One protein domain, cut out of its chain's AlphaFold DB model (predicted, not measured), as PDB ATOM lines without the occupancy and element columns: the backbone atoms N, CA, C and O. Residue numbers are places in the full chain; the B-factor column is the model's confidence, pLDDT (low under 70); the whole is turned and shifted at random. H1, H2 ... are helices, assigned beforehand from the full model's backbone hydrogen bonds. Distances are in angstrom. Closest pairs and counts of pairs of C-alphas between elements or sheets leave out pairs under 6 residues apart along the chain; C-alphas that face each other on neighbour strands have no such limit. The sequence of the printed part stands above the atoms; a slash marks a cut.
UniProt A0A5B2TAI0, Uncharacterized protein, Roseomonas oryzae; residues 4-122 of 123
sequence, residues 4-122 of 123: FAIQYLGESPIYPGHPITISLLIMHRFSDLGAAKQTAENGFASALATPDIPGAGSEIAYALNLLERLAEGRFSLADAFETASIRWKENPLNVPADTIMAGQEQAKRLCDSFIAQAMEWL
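What this domain is: This is residues 4 to 122 of the 123 residues of an uncharacterized protein of Roseomonas oryzae (UniProt A0A5B2TAI0). A rounded body of helices is built round H2, which runs through the middle. H5 crosses H2 on one side and H1 crosses it on the opposite side, while H5, H6 and H7 fold back and forth past the first residues of H2, H8 covers another side, and the short H3 and H4 pack on H5. The 119 printed residues have eight named helices, H1 to H8 in order, and no named strand; the class is all helix. The whole is compact, with a radius of gyration of the C-alphas of 13.0 A and spans of 35 by 30 by 27 A.

How they stand to each other: H1, residues 4 to 9, touches H2, residues 19 to 29, at a steep tilt of 60 degrees, opposite ways; their closest C-alphas, of Ala 5 and Leu 25, are 6.8 A apart. H2 is the hub, touching five helices. H3, residues 33 to 37, touches H4, residues 46 to 49, with C-alphas of Ala 36 and Ala 47 closest at 5.2 A. H5, residues 57 to 71, touches H3 with residues 64 to 68 alone, closest at Leu 33 and Glu 68, whose C-alphas are 7.3 A apart. H5 and H2 touch and are about perpendicular at 76 degrees, with C-alphas of Pro 19 and Ala 63 closest at 5.0 A. H6, residues 77 to 89, forms a helical hairpin with H5, at a shallow tilt of 21 degrees; C-alphas of Leu 66 and Ala 80 are closest at 6.2 A. H7, residues 97 to 109, forms another with H6, at 12 degrees, with C-alphas of Lys 89 and Ile 100 closest at 6.7 A. H2 and H7 only just touch, with 3 pairs of C-alphas within 8 A, and only at their ends. H8, residues 111 to 121, touches H2 at a steep tilt of 42 degrees, the same way; C-alphas of Leu 24 and Phe 114 are closest at 5.4 A. H5 and H7 are apart. In H1, H2, H3, H5, H6, H7 and H8 every O i to N i+4 pair is within hydrogen-bond range; H4 is too short for such a pair.

Where its parts are: H1 begins at C-alpha 4, (-50.853, 53.397, -17.632). H2 begins at C-alpha 19, (-42.211, 40.103, -12.075), and is 15.0 A long from first to last C-alpha. H5 measures 21.0 A, H6 18.5 A, H7 18.6 A and H8 15.1 A, which ends at C-alpha 121, (-37.433, 54.567, -5.456).

The domain as a whole: The two C-alphas farthest apart, of Glu 41 and Asp 98, are 36.0 A apart. The printed part has no cut and no long link. Its mean pLDDT is 92.4, and no printed residue is under 70.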
ATOM      1  N   PHE A   4     -51.889  53.267 -18.664       87.44
ATOM      2  CA  PHE A   4     -50.853  53.397 -17.632       87.44
ATOM      3  C   PHE A   4     -49.622  52.542 -17.960       87.44
ATOM      4  O   PHE A   4     -48.504  53.043 -18.005       87.44
ATOM      5  N   ALA A   5     -49.819  51.253 -18.244       86.75
ATOM      6  CA  ALA A   5     -48.707  50.365 -18.557       86.75
ATOM      7  C   ALA A   5     -47.973  50.796 -19.837       86.75
ATOM      8  O   ALA A   5     -46.753  50.864 -19.838       86.75
ATOM      9  N   ILE A   6     -48.690  51.169 -20.898       90.88
ATOM     10  CA  ILE A   6     -48.072  51.646 -22.143       90.88
ATOM     11  C   ILE A   6     -47.280  52.938 -21.907       90.88
ATOM     12  O   ILE A   6     -46.177  53.070 -22.431       90.88
ATOM     13  N   GLN A   7     -47.802  53.865 -21.097       91.38
ATOM     14  CA  GLN A   7     -47.124  55.120 -20.769       91.38
ATOM     15  C   GLN A   7     -45.749  54.881 -20.132       91.38
ATOM     16  O   GLN A   7     -44.792  55.557 -20.503       91.38
ATOM     17  N   TYR A   8     -45.647  53.943 -19.187       90.69
ATOM     18  CA  TYR A   8     -44.415  53.724 -18.418       90.69
ATOM     19  C   TYR A   8     -43.500  52.640 -18.994       90.69
ATOM     20  O   TYR A   8     -42.292  52.685 -18.780       90.69
ATOM     21  N   LEU A   9     -44.042  51.679 -19.742       91.69
ATOM     22  CA  LEU A   9     -43.244  50.637 -20.393       91.69
ATOM     23  C   LEU A   9     -42.797  51.032 -21.808       91.69
ATOM     24  O   LEU A   9     -41.847  50.454 -22.325       91.69
ATOM     25  N   GLY A  10     -43.500  51.962 -22.464       91.88
ATOM     26  CA  GLY A  10     -43.303  52.281 -23.884       91.88
ATOM     27  C   GLY A  10     -43.801  51.192 -24.847       91.88
ATOM     28  O   GLY A  10     -43.674  51.332 -26.061       91.88
ATOM     29  N   GLU A  11     -44.381  50.111 -24.323       92.06
ATOM     30  CA  GLU A  11     -44.946  48.994 -25.078       92.06
ATOM     31  C   GLU A  11     -46.143  48.378 -24.332       92.06
ATOM     32  O   GLU A  11     -46.354  48.617 -23.141       92.06
ATOM     33  N   SER A  12     -46.947  47.577 -25.035       92.00
ATOM     34  CA  SER A  12     -48.060  46.858 -24.410       92.00
ATOM     35  C   SER A  12     -47.547  45.811 -23.409       92.00
ATOM     36  O   SER A  12     -46.629  45.052 -23.734       92.00
ATOM     37  N   PRO A  13     -48.142  45.711 -22.206       91.81
ATOM     38  CA  PRO A  13     -47.734  44.717 -21.219       91.81
ATOM     39  C   PRO A  13     -48.118  43.301 -21.667       91.81
ATOM     40  O   PRO A  13     -49.231  43.068 -22.146       91.81
ATOM     41  N   ILE A  14     -47.225  42.336 -21.452       93.50
ATOM     42  CA  ILE A  14     -47.554  40.911 -21.566       93.50
ATOM     43  C   ILE A  14     -48.265  40.485 -20.287       93.50
ATOM     44  O   ILE A  14     -47.693  40.611 -19.215       93.50
ATOM     45  N   TYR A  15     -49.483  39.951 -20.372       90.19
ATOM     46  CA  TYR A  15     -50.187  39.382 -19.214       90.19
ATOM     47  C   TYR A  15     -49.823  37.895 -19.045       90.19
ATOM     48  O   TYR A  15     -49.792  37.183 -20.052       90.19
ATOM     49  N   PRO A  16     -49.572  37.384 -17.821       89.56
ATOM     50  CA  PRO A  16     -49.769  37.995 -16.496       89.56
ATOM     51  C   PRO A  16     -48.629  38.885 -15.979       89.56
ATOM     52  O   PRO A  16     -48.655  39.238 -14.808       89.56
ATOM     53  N   GLY A  17     -47.662  39.249 -16.818       91.88
ATOM     54  CA  GLY A  17     -46.557  40.140 -16.470       91.88
ATOM     55  C   GLY A  17     -45.381  39.393 -15.864       91.88
ATOM     56  O   GLY A  17     -45.524  38.688 -14.872       91.88
ATOM     57  N   HIS A  18     -44.193  39.583 -16.435       95.44
ATOM     58  CA  HIS A  18     -42.968  39.159 -15.766       95.44
ATOM     59  C   HIS A  18     -42.795  39.973 -14.465       95.44
ATOM     60  O   HIS A  18     -43.030  41.186 -14.493       95.44
ATOM     61  N   PRO A  19     -42.326  39.385 -13.346       95.75
ATOM     62  CA  PRO A  19     -42.211  40.103 -12.075       95.75
ATOM     63  C   PRO A  19     -41.420  41.413 -12.128       95.75
ATOM     64  O   PRO A  19     -41.782  42.364 -11.446       95.75
ATOM     65  N   ILE A  20     -40.374  41.499 -12.955       96.75
ATOM     66  CA  ILE A  20     -39.619  42.749 -13.185       96.75
ATOM     67  C   ILE A  20     -40.484  43.833 -13.835       96.75
ATOM     68  O   ILE A  20     -40.494  44.968 -13.368       96.75
ATOM     69  N   THR A  21     -41.266  43.480 -14.856       96.50
ATOM     70  CA  THR A  21     -42.211  44.405 -15.497       96.50
ATOM     71  C   THR A  21     -43.258  44.895 -14.500       96.50
ATOM     72  O   THR A  21     -43.544  46.087 -14.431       96.50
ATOM     73  N   ILE A  22     -43.801  43.989 -13.681       96.44
ATOM     74  CA  ILE A  22     -44.768  44.343 -12.635       96.44
ATOM     75  C   ILE A  22     -44.118  45.242 -11.577       96.44
ATOM     76  O   ILE A  22     -44.715  46.236 -11.174       96.44
ATOM     77  N   SER A  23     -42.891  44.928 -11.155       97.06
ATOM     78  CA  SER A  23     -42.141  45.724 -10.175       97.06
ATOM     79  C   SER A  23     -41.918  47.152 -10.671       97.06
ATOM     80  O   SER A  23     -42.141  48.095  -9.920       97.06
ATOM     81  N   LEU A  24     -41.563  47.326 -11.949       96.81
ATOM     82  CA  LEU A  24     -41.425  48.643 -12.575       96.81
ATOM     83  C   LEU A  24     -42.738  49.443 -12.516       96.81
ATOM     84  O   LEU A  24     -42.747  50.601 -12.104       96.81
ATOM     85  N   LEU A  25     -43.866  48.812 -12.849       95.94
ATOM     86  CA  LEU A  25     -45.181  49.455 -12.774       95.94
ATOM     87  C   LEU A  25     -45.596  49.804 -11.340       95.94
ATOM     88  O   LEU A  25     -46.199  50.855 -11.125       95.94
ATOM     89  N   ILE A  26     -45.258  48.962 -10.358       96.31
ATOM     90  CA  ILE A  26     -45.467  49.260  -8.935       96.31
ATOM     91  C   ILE A  26     -44.687  50.518  -8.545       96.31
ATOM     92  O   ILE A  26     -45.275  51.432  -7.966       96.31
ATOM     93  N   MET A  27     -43.401  50.602  -8.894       97.06
ATOM     94  CA  MET A  27     -42.561  51.752  -8.537       97.06
ATOM     95  C   MET A  27     -43.027  53.058  -9.197       97.06
ATOM     96  O   MET A  27     -42.943  54.112  -8.581       97.06
ATOM     97  N   HIS A  28     -43.591  53.009 -10.408       95.38
ATOM     98  CA  HIS A  28     -44.211  54.191 -11.020       95.38
ATOM     99  C   HIS A  28     -45.567  54.560 -10.411       95.38
ATOM    100  O   HIS A  28     -45.993  55.714 -10.487       95.38
ATOM    101  N   ARG A  29     -46.290  53.588  -9.845       94.50
ATOM    102  CA  ARG A  29     -47.648  53.807  -9.338       94.50
ATOM    103  C   ARG A  29     -47.683  54.325  -7.906       94.50
ATOM    104  O   ARG A  29     -48.613  55.063  -7.563       94.50
ATOM    105  N   PHE A  30     -46.739  53.893  -7.079       94.94
ATOM    106  CA  PHE A  30     -46.691  54.169  -5.646       94.94
ATOM    107  C   PHE A  30     -45.468  55.009  -5.301       94.94
ATOM    108  O   PHE A  30     -44.434  54.884  -5.944       94.94
ATOM    109  N   SER A  31     -45.571  55.848  -4.270       94.31
ATOM    110  CA  SER A  31     -44.458  56.696  -3.822       94.31
ATOM    111  C   SER A  31     -43.283  55.900  -3.263       94.31
ATOM    112  O   SER A  31     -42.143  56.322  -3.400       94.31
ATOM    113  N   ASP A  32     -43.580  54.775  -2.614       95.12
ATOM    114  CA  ASP A  32     -42.625  53.946  -1.888       95.12
ATOM    115  C   ASP A  32     -43.222  52.552  -1.608       95.12
ATOM    116  O   ASP A  32     -44.403  52.270  -1.871       95.12
ATOM    117  N   LEU A  33     -42.394  51.660  -1.059       94.81
ATOM    118  CA  LEU A  33     -42.781  50.283  -0.747       94.81
ATOM    119  C   LEU A  33     -43.872  50.195   0.322       94.81
ATOM    120  O   LEU A  33     -44.709  49.290   0.266       94.81
ATOM    121  N   GLY A  34     -43.887  51.125   1.276       93.06
ATOM    122  CA  GLY A  34     -44.920  51.201   2.302       93.06
ATOM    123  C   GLY A  34     -46.290  51.452   1.682       93.06
ATOM    124  O   GLY A  34     -47.231  50.703   1.956       93.06
ATOM    125  N   ALA A  35     -46.383  52.429   0.780       93.56
ATOM    126  CA  ALA A  35     -47.597  52.736   0.032       93.56
ATOM    127  C   ALA A  35     -48.051  51.553  -0.841       93.56
ATOM    128  O   ALA A  35     -49.231  51.202  -0.840       93.56
ATOM    129  N   ALA A  36     -47.127  50.878  -1.533       93.88
ATOM    130  CA  ALA A  36     -47.456  49.716  -2.368       93.88
ATOM    131  C   ALA A  36     -48.007  48.525  -1.557       93.88
ATOM    132  O   ALA A  36     -48.875  47.782  -2.036       93.88
ATOM    133  N   LYS A  37     -47.514  48.343  -0.324       92.56
ATOM    134  CA  LYS A  37     -47.894  47.246   0.581       92.56
ATOM    135  C   LYS A  37     -49.039  47.581   1.535       92.56
ATOM    136  O   LYS A  37     -49.560  46.659   2.160       92.56
ATOM    137  N   GLN A  38     -49.430  48.849   1.662       91.88
ATOM    138  CA  GLN A  38     -50.509  49.261   2.556       91.88
ATOM    139  C   GLN A  38     -51.782  48.465   2.255       91.88
ATOM    140  O   GLN A  38     -52.166  48.324   1.093       91.88
ATOM    141  N   THR A  39     -52.434  47.949   3.295       88.00
ATOM    142  CA  THR A  39     -53.693  47.214   3.157       88.00
ATOM    143  C   THR A  39     -54.793  48.146   2.654       88.00
ATOM    144  O   THR A  39     -55.121  49.131   3.314       88.00
ATOM    145  N   ALA A  40     -55.360  47.829   1.494       82.75
ATOM    146  CA  ALA A  40     -56.514  48.510   0.925       82.75
ATOM    147  C   ALA A  40     -57.824  48.047   1.593       82.75
ATOM    148  O   ALA A  40     -57.849  47.075   2.350       82.75
ATOM    149  N   GLU A  41     -58.940  48.711   1.280       77.81
ATOM    150  CA  GLU A  41     -60.267  48.420   1.860       77.81
ATOM    151  C   GLU A  41     -60.727  46.967   1.652       77.81
ATOM    152  O   GLU A  41     -61.482  46.425   2.455       77.81
ATOM    153  N   ASN A  42     -60.241  46.310   0.596       77.31
ATOM    154  CA  ASN A  42     -60.544  44.915   0.279       77.31
ATOM    155  C   ASN A  42     -59.668  43.894   1.037       77.31
ATOM    156  O   ASN A  42     -59.779  42.696   0.780       77.31
ATOM    157  N   GLY A  43     -58.790  44.345   1.940       80.06
ATOM    158  CA  GLY A  43     -57.916  43.493   2.751       80.06
ATOM    159  C   GLY A  43     -56.630  43.026   2.058       80.06
ATOM    160  O   GLY A  43     -55.823  42.348   2.691       80.06
ATOM    161  N   PHE A  44     -56.406  43.393   0.792       82.38
ATOM    162  CA  PHE A  44     -55.179  43.077   0.052       82.38
ATOM    163  C   PHE A  44     -54.196  44.254   0.059       82.38
ATOM    164  O   PHE A  44     -54.571  45.388   0.344       82.38
ATOM    165  N   ALA A  45     -52.928  44.002  -0.281       83.19
ATOM    166  CA  ALA A  45     -51.961  45.077  -0.516       83.19
ATOM    167  C   ALA A  45     -52.456  46.018  -1.632       83.19
ATOM    168  O   ALA A  45     -53.048  45.563  -2.612       83.19
ATOM    169  N   SER A  46     -52.173  47.314  -1.524       87.44
ATOM    170  CA  SER A  46     -52.657  48.327  -2.472       87.44
ATOM    171  C   SER A  46     -52.266  48.026  -3.921       87.44
ATOM    172  O   SER A  46     -53.081  48.211  -4.824       87.44
ATOM    173  N   ALA A  47     -51.074  47.468  -4.161       85.56
ATOM    174  CA  ALA A  47     -50.678  47.026  -5.499       85.56
ATOM    175  C   ALA A  47     -51.566  45.897  -6.062       85.56
ATOM    176  O   ALA A  47     -51.862  45.903  -7.250       85.56
ATOM    177  N   LEU A  48     -52.044  44.967  -5.222       86.06
ATOM    178  CA  LEU A  48     -52.988  43.908  -5.624       86.06
ATOM    179  C   LEU A  48     -54.394  44.448  -5.894       86.06
ATOM    180  O   LEU A  48     -55.127  43.889  -6.702       86.06
ATOM    181  N   ALA A  49     -54.777  45.519  -5.199       84.06
ATOM    182  CA  ALA A  49     -56.069  46.173  -5.366       84.06
ATOM    183  C   ALA A  49     -56.098  47.168  -6.543       84.06
ATOM    184  O   ALA A  49     -57.159  47.710  -6.853       84.06
ATOM    185  N   THR A  50     -54.956  47.430  -7.190       83.62
ATOM    186  CA  THR A  50     -54.844  48.446  -8.242       83.62
ATOM    187  C   THR A  50     -55.112  47.842  -9.623       83.62
ATOM    188  O   THR A  50     -54.302  47.049 -10.100       83.62
ATOM    189  N   PRO A  51     -56.192  48.248 -10.320       81.75
ATOM    190  CA  PRO A  51     -56.572  47.659 -11.608       81.75
ATOM    191  C   PRO A  51     -55.599  47.998 -12.748       81.75
ATOM    192  O   PRO A  51     -55.571  47.315 -13.767       81.75
ATOM    193  N   ASP A  52     -54.797  49.051 -12.594       81.75
ATOM    194  CA  ASP A  52     -53.877  49.513 -13.636       81.75
ATOM    195  C   ASP A  52     -52.551  48.746 -13.680       81.75
ATOM    196  O   ASP A  52     -51.768  48.951 -14.606       81.75
ATOM    197  N   ILE A  53     -52.303  47.848 -12.719       85.94
ATOM    198  CA  ILE A  53     -51.146  46.951 -12.727       85.94
ATOM    199  C   ILE A  53     -51.593  45.624 -13.364       85.94
ATOM    200  O   ILE A  53     -52.325  44.859 -12.736       85.94
ATOM    201  N   PRO A  54     -51.183  45.330 -14.613       76.31
ATOM    202  CA  PRO A  54     -51.606  44.154 -15.360       76.31
ATOM    203  C   PRO A  54     -50.835  42.923 -14.870       76.31
ATOM    204  O   PRO A  54     -49.923  42.439 -15.536       76.31
ATOM    205  N   GLY A  55     -51.187  42.440 -13.680       78.56
ATOM    206  CA  GLY A  55     -50.548  41.300 -13.043       78.56
ATOM    207  C   GLY A  55     -51.557  40.294 -12.507       78.56
ATOM    208  O   GLY A  55     -52.591  40.668 -11.954       78.56
ATOM    209  N   ALA A  56     -51.249  39.003 -12.620       81.25
ATOM    210  CA  ALA A  56     -51.937  38.014 -11.795       81.25
ATOM    211  C   ALA A  56     -51.549  38.231 -10.323       81.25
ATOM    212  O   ALA A  56     -50.400  38.556 -10.024       81.25
ATOM    213  N   GLY A  57     -52.481  38.010  -9.389       86.00
ATOM    214  CA  GLY A  57     -52.255  38.308  -7.968       86.00
ATOM    215  C   GLY A  57     -50.994  37.654  -7.380       86.00
ATOM    216  O   GLY A  57     -50.288  38.276  -6.593       86.00
ATOM    217  N   SER A  58     -50.642  36.438  -7.808       87.94
ATOM    218  CA  SER A  58     -49.402  35.778  -7.376       87.94
ATOM    219  C   SER A  58     -48.134  36.469  -7.881       87.94
ATOM    220  O   SER A  58     -47.140  36.508  -7.161       87.94
ATOM    221  N   GLU A  59     -48.157  37.027  -9.092       91.69
ATOM    222  CA  GLU A  59     -47.003  37.710  -9.686       91.69
ATOM    223  C   GLU A  59     -46.844  39.120  -9.118       91.69
ATOM    224  O   GLU A  59     -45.723  39.545  -8.862       91.69
ATOM    225  N   ILE A  60     -47.951  39.802  -8.795       93.06
ATOM    226  CA  ILE A  60     -47.919  41.057  -8.029       93.06
ATOM    227  C   ILE A  60     -47.373  40.812  -6.618       93.06
ATOM    228  O   ILE A  60     -46.498  41.547  -6.162       93.06
ATOM    229  N   ALA A  61     -47.836  39.766  -5.926       92.56
ATOM    230  CA  ALA A  61     -47.327  39.420  -4.600       92.56
ATOM    231  C   ALA A  61     -45.825  39.089  -4.631       92.56
ATOM    232  O   ALA A  61     -45.072  39.505  -3.750       92.56
ATOM    233  N   TYR A  62     -45.376  38.380  -5.668       94.75
ATOM    234  CA  TYR A  62     -43.965  38.070  -5.847       94.75
ATOM    235  C   TYR A  62     -43.129  39.313  -6.196       94.75
ATOM    236  O   TYR A  62     -42.056  39.495  -5.626       94.75
ATOM    237  N   ALA A  63     -43.634  40.210  -7.048       96.25
ATOM    238  CA  ALA A  63     -43.000  41.497  -7.341       96.25
ATOM    239  C   ALA A  63     -42.831  42.357  -6.076       96.25
ATOM    240  O   ALA A  63     -41.750  42.885  -5.825       96.25
ATOM    241  N   LEU A  64     -43.854  42.425  -5.216       96.12
ATOM    242  CA  LEU A  64     -43.746  43.099  -3.916       96.12
ATOM    243  C   LEU A  64     -42.674  42.464  -3.019       96.12
ATOM    244  O   LEU A  64     -41.935  43.189  -2.356       96.12
ATOM    245  N   ASN A  65     -42.560  41.130  -2.998       95.81
ATOM    246  CA  ASN A  65     -41.517  40.459  -2.218       95.81
ATOM    247  C   ASN A  65     -40.107  40.701  -2.780       95.81
ATOM    248  O   ASN A  65     -39.162  40.826  -2.006       95.81
ATOM    249  N   LEU A  66     -39.951  40.796  -4.104       96.31
ATOM    250  CA  LEU A  66     -38.681  41.186  -4.725       96.31
ATOM    251  C   LEU A  66     -38.266  42.598  -4.302       96.31
ATOM    252  O   LEU A  66     -37.136  42.786  -3.853       96.31
ATOM    253  N   LEU A  67     -39.182  43.567  -4.400       97.00
ATOM    254  CA  LEU A  67     -38.934  44.952  -3.989       97.00
ATOM    255  C   LEU A  67     -38.602  45.055  -2.494       97.00
ATOM    256  O   LEU A  67     -37.718  45.813  -2.111       97.00
ATOM    257  N   GLU A  68     -39.253  44.252  -1.653       96.56
ATOM    258  CA  GLU A  68     -38.924  44.147  -0.229       96.56
ATOM    259  C   GLU A  68     -37.503  43.628   0.006       96.56
ATOM    260  O   GLU A  68     -36.747  44.240   0.754       96.56
ATOM    261  N   ARG A  69     -37.094  42.549  -0.671       96.25
ATOM    262  CA  ARG A  69     -35.731  42.005  -0.535       96.25
ATOM    263  C   ARG A  69     -34.660  42.979  -1.019       96.25
ATOM    264  O   ARG A  69     -33.571  42.994  -0.448       96.25
ATOM    265  N   LEU A  70     -34.963  43.767  -2.050       96.38
ATOM    266  CA  LEU A  70     -34.101  44.853  -2.513       96.38
ATOM    267  C   LEU A  70     -33.991  45.958  -1.453       96.38
ATOM    268  O   LEU A  70     -32.880  46.324  -1.084       96.38
ATOM    269  N   ALA A  71     -35.117  46.422  -0.900       96.00
ATOM    270  CA  ALA A  71     -35.141  47.447   0.150       96.00
ATOM    271  C   ALA A  71     -34.414  47.010   1.438       96.00
ATOM    272  O   ALA A  71     -33.827  47.827   2.138       96.00
ATOM    273  N   GLU A  72     -34.436  45.715   1.757       95.69
ATOM    274  CA  GLU A  72     -33.720  45.133   2.900       95.69
ATOM    275  C   GLU A  72     -32.224  44.873   2.625       95.69
ATOM    276  O   GLU A  72     -31.527  44.354   3.500       95.69
ATOM    277  N   GLY A  73     -31.728  45.146   1.411       95.06
ATOM    278  CA  GLY A  73     -30.355  44.835   1.000       95.06
ATOM    279  C   GLY A  73     -30.048  43.333   0.930       95.06
ATOM    280  O   GLY A  73     -28.883  42.937   0.939       95.06
ATOM    281  N   ARG A  74     -31.078  42.477   0.888       95.62
ATOM    282  CA  ARG A  74     -30.922  41.016   0.780       95.62
ATOM    283  C   ARG A  74     -30.632  40.572  -0.644       95.62
ATOM    284  O   ARG A  74     -30.000  39.534  -0.807       95.62
ATOM    285  N   PHE A  75     -31.110  41.326  -1.632       95.75
ATOM    286  CA  PHE A  75     -30.833  41.136  -3.054       95.75
ATOM    287  C   PHE A  75     -30.130  42.367  -3.620       95.75
ATOM    288  O   PHE A  75     -30.471  43.499  -3.278       95.75
ATOM    289  N   SER A  76     -29.188  42.144  -4.532       96.31
ATOM    290  CA  SER A  76     -28.793  43.148  -5.517       96.31
ATOM    291  C   SER A  76     -29.831  43.231  -6.645       96.31
ATOM    292  O   SER A  76     -30.661  42.336  -6.821       96.31
ATOM    293  N   LEU A  77     -29.770  44.287  -7.464       95.06
ATOM    294  CA  LEU A  77     -30.620  44.406  -8.659       95.06
ATOM    295  C   LEU A  77     -30.418  43.234  -9.635       95.06
ATOM    296  O   LEU A  77     -31.381  42.770 -10.246       95.06
ATOM    297  N   ALA A  78     -29.188  42.720  -9.732       94.81
ATOM    298  CA  ALA A  78     -28.879  41.538 -10.528       94.81
ATOM    299  C   ALA A  78     -29.560  40.281  -9.958       94.81
ATOM    300  O   ALA A  78     -30.223  39.564 -10.710       94.81
ATOM    301  N   ASP A  79     -29.486  40.070  -8.638       95.94
ATOM    302  CA  ASP A  79     -30.134  38.930  -7.970       95.94
ATOM    303  C   ASP A  79     -31.653  38.959  -8.163       95.94
ATOM    304  O   ASP A  79     -32.276  37.923  -8.411       95.94
ATOM    305  N   ALA A  80     -32.262  40.147  -8.086       95.12
ATOM    306  CA  ALA A  80     -33.693  40.317  -8.305       95.12
ATOM    307  C   ALA A  80     -34.096  39.952  -9.742       95.12
ATOM    308  O   ALA A  80     -35.076  39.230  -9.936       95.12
ATOM    309  N   PHE A  81     -33.329  40.399 -10.744       95.31
ATOM    310  CA  PHE A  81     -33.593  40.075 -12.147       95.31
ATOM    311  C   PHE A  81     -33.433  38.580 -12.439       95.31
ATOM    312  O   PHE A  81     -34.282  37.979 -13.108       95.31
ATOM    313  N   GLU A  82     -32.364  37.966 -11.928       95.75
ATOM    314  CA  GLU A  82     -32.099  36.539 -12.098       95.75
ATOM    315  C   GLU A  82     -33.177  35.689 -11.420       95.75
ATOM    316  O   GLU A  82     -33.794  34.842 -12.071       95.75
ATOM    317  N   THR A  83     -33.481  35.969 -10.151       95.38
ATOM    318  CA  THR A  83     -34.484  35.232  -9.368       95.38
ATOM    319  C   THR A  83     -35.877  35.348  -9.997       95.38
ATOM    320  O   THR A  83     -36.577  34.341 -10.138       95.38
ATOM    321  N   ALA A  84     -36.254  36.542 -10.469       95.50
ATOM    322  CA  ALA A  84     -37.493  36.749 -11.216       95.50
ATOM    323  C   ALA A  84     -37.537  35.932 -12.512       95.50
ATOM    324  O   ALA A  84     -38.547  35.291 -12.800       95.50
ATOM    325  N   SER A  85     -36.438  35.928 -13.271       94.75
ATOM    326  CA  SER A  85     -36.340  35.198 -14.538       94.75
ATOM    327  C   SER A  85     -36.387  33.681 -14.339       94.75
ATOM    328  O   SER A  85     -36.981  32.976 -15.154       94.75
ATOM    329  N   ILE A  86     -35.778  33.159 -13.268       95.06
ATOM    330  CA  ILE A  86     -35.848  31.734 -12.910       95.06
ATOM    331  C   ILE A  86     -37.294  31.356 -12.607       95.06
ATOM    332  O   ILE A  86     -37.843  30.484 -13.278       95.06
ATOM    333  N   ARG A  87     -37.937  32.069 -11.675       93.12
ATOM    334  CA  ARG A  87     -39.334  31.806 -11.313       93.12
ATOM    335  C   ARG A  87     -40.260  31.891 -12.522       93.12
ATOM    336  O   ARG A  87     -41.133  31.046 -12.686       93.12
ATOM    337  N   TRP A  88     -40.101  32.908 -13.362       93.88
ATOM    338  CA  TRP A  88     -40.945  33.073 -14.542       93.88
ATOM    339  C   TRP A  88     -40.866  31.854 -15.469       93.88
ATOM    340  O   TRP A  88     -41.891  31.359 -15.937       93.88
ATOM    341  N   LYS A  89     -39.663  31.304 -15.670       93.00
ATOM    342  CA  LYS A  89     -39.446  30.094 -16.479       93.00
ATOM    343  C   LYS A  89     -40.014  28.823 -15.855       93.00
ATOM    344  O   LYS A  89     -40.384  27.923 -16.602       93.00
ATOM    345  N   GLU A  90     -40.120  28.748 -14.528       93.31
ATOM    346  CA  GLU A  90     -40.834  27.654 -13.846       93.31
ATOM    347  C   GLU A  90     -42.335  27.650 -14.176       93.31
ATOM    348  O   GLU A  90     -43.015  26.657 -13.933       93.31
ATOM    349  N   ASN A  91     -42.840  28.738 -14.771       88.31
ATOM    350  CA  ASN A  91     -44.211  28.898 -15.235       88.31
ATOM    351  C   ASN A  91     -45.253  28.564 -14.147       88.31
ATOM    352  O   ASN A  91     -46.126  27.714 -14.350       88.31
ATOM    353  N   PRO A  92     -45.212  29.248 -12.987       83.25
ATOM    354  CA  PRO A  92     -46.093  28.946 -11.856       83.25
ATOM    355  C   PRO A  92     -47.583  29.147 -12.174       83.25
ATOM    356  O   PRO A  92     -48.442  28.641 -11.456       83.25
ATOM    357  N   LEU A  93     -47.892  29.885 -13.242       87.69
ATOM    358  CA  LEU A  93     -49.248  30.183 -13.698       87.69
ATOM    359  C   LEU A  93     -49.718  29.314 -14.867       87.69
ATOM    360  O   LEU A  93     -50.836  29.505 -15.341       87.69
ATOM    361  N   ASN A  94     -48.894  28.363 -15.318       90.88
ATOM    362  CA  ASN A  94     -49.200  27.461 -16.429       90.88
ATOM    363  C   ASN A  94     -49.677  28.201 -17.700       90.88
ATOM    364  O   ASN A  94     -50.660  27.815 -18.335       90.88
ATOM    365  N   VAL A  95     -49.003  29.299 -18.055       90.50
ATOM    366  CA  VAL A  95     -49.288  30.073 -19.272       90.50
ATOM    367  C   VAL A  95     -48.593  29.456 -20.496       90.50
ATOM    368  O   VAL A  95     -47.641  28.686 -20.332       90.50
ATOM    369  N   PRO A  96     -49.034  29.765 -21.731       95.19
ATOM    370  CA  PRO A  96     -48.394  29.258 -22.945       95.19
ATOM    371  C   PRO A  96     -46.898  29.594 -23.022       95.19
ATOM    372  O   PRO A  96     -46.461  30.649 -22.561       95.19
ATOM    373  N   ALA A  97     -46.114  28.725 -23.667       93.62
ATOM    374  CA  ALA A  97     -44.670  28.921 -23.830       93.62
ATOM    375  C   ALA A  97     -44.328  30.255 -24.520       93.62
ATOM    376  O   ALA A  97     -43.416  30.956 -24.084       93.62
ATOM    377  N   ASP A  98     -45.115  30.652 -25.523       95.19
ATOM    378  CA  ASP A  98     -44.946  31.933 -26.220       95.19
ATOM    379  C   ASP A  98     -45.131  33.129 -25.274       95.19
ATOM    380  O   ASP A  98     -44.404  34.116 -25.368       95.19
ATOM    381  N   THR A  99     -46.049  33.031 -24.304       93.44
ATOM    382  CA  THR A  99     -46.237  34.051 -23.262       93.44
ATOM    383  C   THR A  99     -45.024  34.127 -22.340       93.44
ATOM    384  O   THR A  99     -44.584  35.226 -22.003       93.44
ATOM    385  N   ILE A 100     -44.450  32.979 -21.959       94.00
ATOM    386  CA  ILE A 100     -43.220  32.942 -21.157       94.00
ATOM    387  C   ILE A 100     -42.072  33.618 -21.907       94.00
ATOM    388  O   ILE A 100     -41.389  34.476 -21.342       94.00
ATOM    389  N   MET A 101     -41.886  33.287 -23.186       95.69
ATOM    390  CA  MET A 101     -40.851  33.894 -24.022       95.69
ATOM    391  C   MET A 101     -41.058  35.405 -24.167       95.69
ATOM    392  O   MET A 101     -40.150  36.173 -23.850       95.69
ATOM    393  N   ALA A 102     -42.263  35.839 -24.543       96.31
ATOM    394  CA  ALA A 102     -42.584  37.252 -24.721       96.31
ATOM    395  C   ALA A 102     -42.404  38.059 -23.423       96.31
ATOM    396  O   ALA A 102     -41.817  39.141 -23.446       96.31
ATOM    397  N   GLY A 103     -42.849  37.523 -22.280       95.44
ATOM    398  CA  GLY A 103     -42.677  38.164 -20.975       95.44
ATOM    399  C   GLY A 103     -41.205  38.289 -20.570       95.44
ATOM    400  O   GLY A 103     -40.782  39.336 -20.082       95.44
ATOM    401  N   GLN A 104     -40.397  37.257 -20.833       96.12
ATOM    402  CA  GLN A 104     -38.957  37.286 -20.574       96.12
ATOM    403  C   GLN A 104     -38.236  38.308 -21.463       96.12
ATOM    404  O   GLN A 104     -37.313  38.981 -20.999       96.12
ATOM    405  N   GLU A 105     -38.610  38.412 -22.737       97.31
ATOM    406  CA  GLU A 105     -38.035  39.384 -23.668       97.31
ATOM    407  C   GLU A 105     -38.413  40.822 -23.309       97.31
ATOM    408  O   GLU A 105     -37.544  41.694 -23.313       97.31
ATOM    409  N   GLN A 106     -39.673  41.058 -22.935       96.88
ATOM    410  CA  GLN A 106     -40.131  42.343 -22.407       96.88
ATOM    411  C   GLN A 106     -39.335  42.738 -21.157       96.88
ATOM    412  O   GLN A 106     -38.771  43.828 -21.105       96.88
ATOM    413  N   ALA A 107     -39.187  41.834 -20.186       96.94
ATOM    414  CA  ALA A 107     -38.405  42.111 -18.983       96.94
ATOM    415  C   ALA A 107     -36.944  42.472 -19.293       96.94
ATOM    416  O   ALA A 107     -36.395  43.379 -18.676       96.94
ATOM    417  N   LYS A 108     -36.318  41.806 -20.274       97.12
ATOM    418  CA  LYS A 108     -34.956  42.139 -20.721       97.12
ATOM    419  C   LYS A 108     -34.867  43.544 -21.310       97.12
ATOM    420  O   LYS A 108     -33.924  44.257 -20.988       97.12
ATOM    421  N   ARG A 109     -35.831  43.947 -22.145       97.31
ATOM    422  CA  ARG A 109     -35.874  45.308 -22.714       97.31
ATOM    423  C   ARG A 109     -36.064  46.380 -21.641       97.31
ATOM    424  O   ARG A 109     -35.513  47.463 -21.768       97.31
ATOM    425  N   LEU A 110     -36.806  46.057 -20.583       96.44
ATOM    426  CA  LEU A 110     -37.107  46.964 -19.475       96.44
ATOM    427  C   LEU A 110     -36.060  46.946 -18.350       96.44
ATOM    428  O   LEU A 110     -36.246  47.638 -17.354       96.44
ATOM    429  N   CYS A 111     -34.985  46.160 -18.475       95.44
ATOM    430  CA  CYS A 111     -33.999  45.970 -17.409       95.44
ATOM    431  C   CYS A 111     -33.373  47.297 -16.957       95.44
ATOM    432  O   CYS A 111     -33.344  47.587 -15.763       95.44
ATOM    433  N   ASP A 112     -32.953  48.135 -17.907       95.62
ATOM    434  CA  ASP A 112     -32.323  49.422 -17.600       95.62
ATOM    435  C   ASP A 112     -33.310  50.389 -16.930       95.62
ATOM    436  O   ASP A 112     -32.968  51.030 -15.937       95.62
ATOM    437  N   SER A 113     -34.559  50.438 -17.405       96.38
ATOM    438  CA  SER A 113     -35.626  51.235 -16.784       96.38
ATOM    439  C   SER A 113     -35.945  50.754 -15.369       96.38
ATOM    440  O   SER A 113     -36.129  51.566 -14.467       96.38
ATOM    441  N   PHE A 114     -35.977  49.437 -15.155       96.56
ATOM    442  CA  PHE A 114     -36.153  48.847 -13.832       96.56
ATOM    443  C   PHE A 114     -35.015  49.235 -12.888       96.56
ATOM    444  O   PHE A 114     -35.288  49.663 -11.771       96.56
ATOM    445  N   ILE A 115     -33.762  49.121 -13.333       96.44
ATOM    446  CA  ILE A 115     -32.582  49.494 -12.542       96.44
ATOM    447  C   ILE A 115     -32.641  50.976 -12.168       96.44
ATOM    448  O   ILE A 115     -32.528  51.302 -10.990       96.44
ATOM    449  N   ALA A 116     -32.862  51.855 -13.148       96.31
ATOM    450  CA  ALA A 116     -32.933  53.293 -12.923       96.31
ATOM    451  C   ALA A 116     -34.042  53.647 -11.922       96.31
ATOM    452  O   ALA A 116     -33.786  54.317 -10.924       96.31
ATOM    453  N   GLN A 117     -35.249  53.116 -12.132       96.94
ATOM    454  CA  GLN A 117     -36.377  53.387 -11.251       96.94
ATOM    455  C   GLN A 117     -36.159  52.826  -9.841       96.94
ATOM    456  O   GLN A 117     -36.511  53.478  -8.862       96.94
ATOM    457  N   ALA A 118     -35.566  51.638  -9.717       96.06
ATOM    458  CA  ALA A 118     -35.279  51.035  -8.420       96.06
ATOM    459  C   ALA A 118     -34.241  51.839  -7.629       96.06
ATOM    460  O   ALA A 118     -34.394  51.985  -6.421       96.06
ATOM    461  N   MET A 119     -33.224  52.396  -8.294       94.62
ATOM    462  CA  MET A 119     -32.222  53.253  -7.649       94.62
ATOM    463  C   MET A 119     -32.801  54.568  -7.113       94.62
ATOM    464  O   MET A 119     -32.259  55.115  -6.159       94.62
ATOM    465  N   GLU A 120     -33.866  55.085  -7.725       95.00
ATOM    466  CA  GLU A 120     -34.541  56.307  -7.266       95.00
ATOM    467  C   GLU A 120     -35.596  56.038  -6.187       95.00
ATOM    468  O   GLU A 120     -35.845  56.886  -5.333       95.00
ATOM    469  N   TRP A 121     -36.253  54.881  -6.258       96.25
ATOM    470  CA  TRP A 121     -37.433  54.567  -5.456       96.25
ATOM    471  C   TRP A 121     -37.117  53.818  -4.158       96.25
ATOM    472  O   TRP A 121     -37.872  53.909  -3.188       96.25
ATOM    473  N   LEU A 122     -36.027  53.048  -4.138       92.81
ATOM    474  CA  LEU A 122     -35.563  52.344  -2.944       92.81
ATOM    475  C   LEU A 122     -34.702  53.278  -2.067       92.81
ATOM    476  O   LEU A 122     -33.996  54.127  -2.610       92.81
TER     477      LEU A 122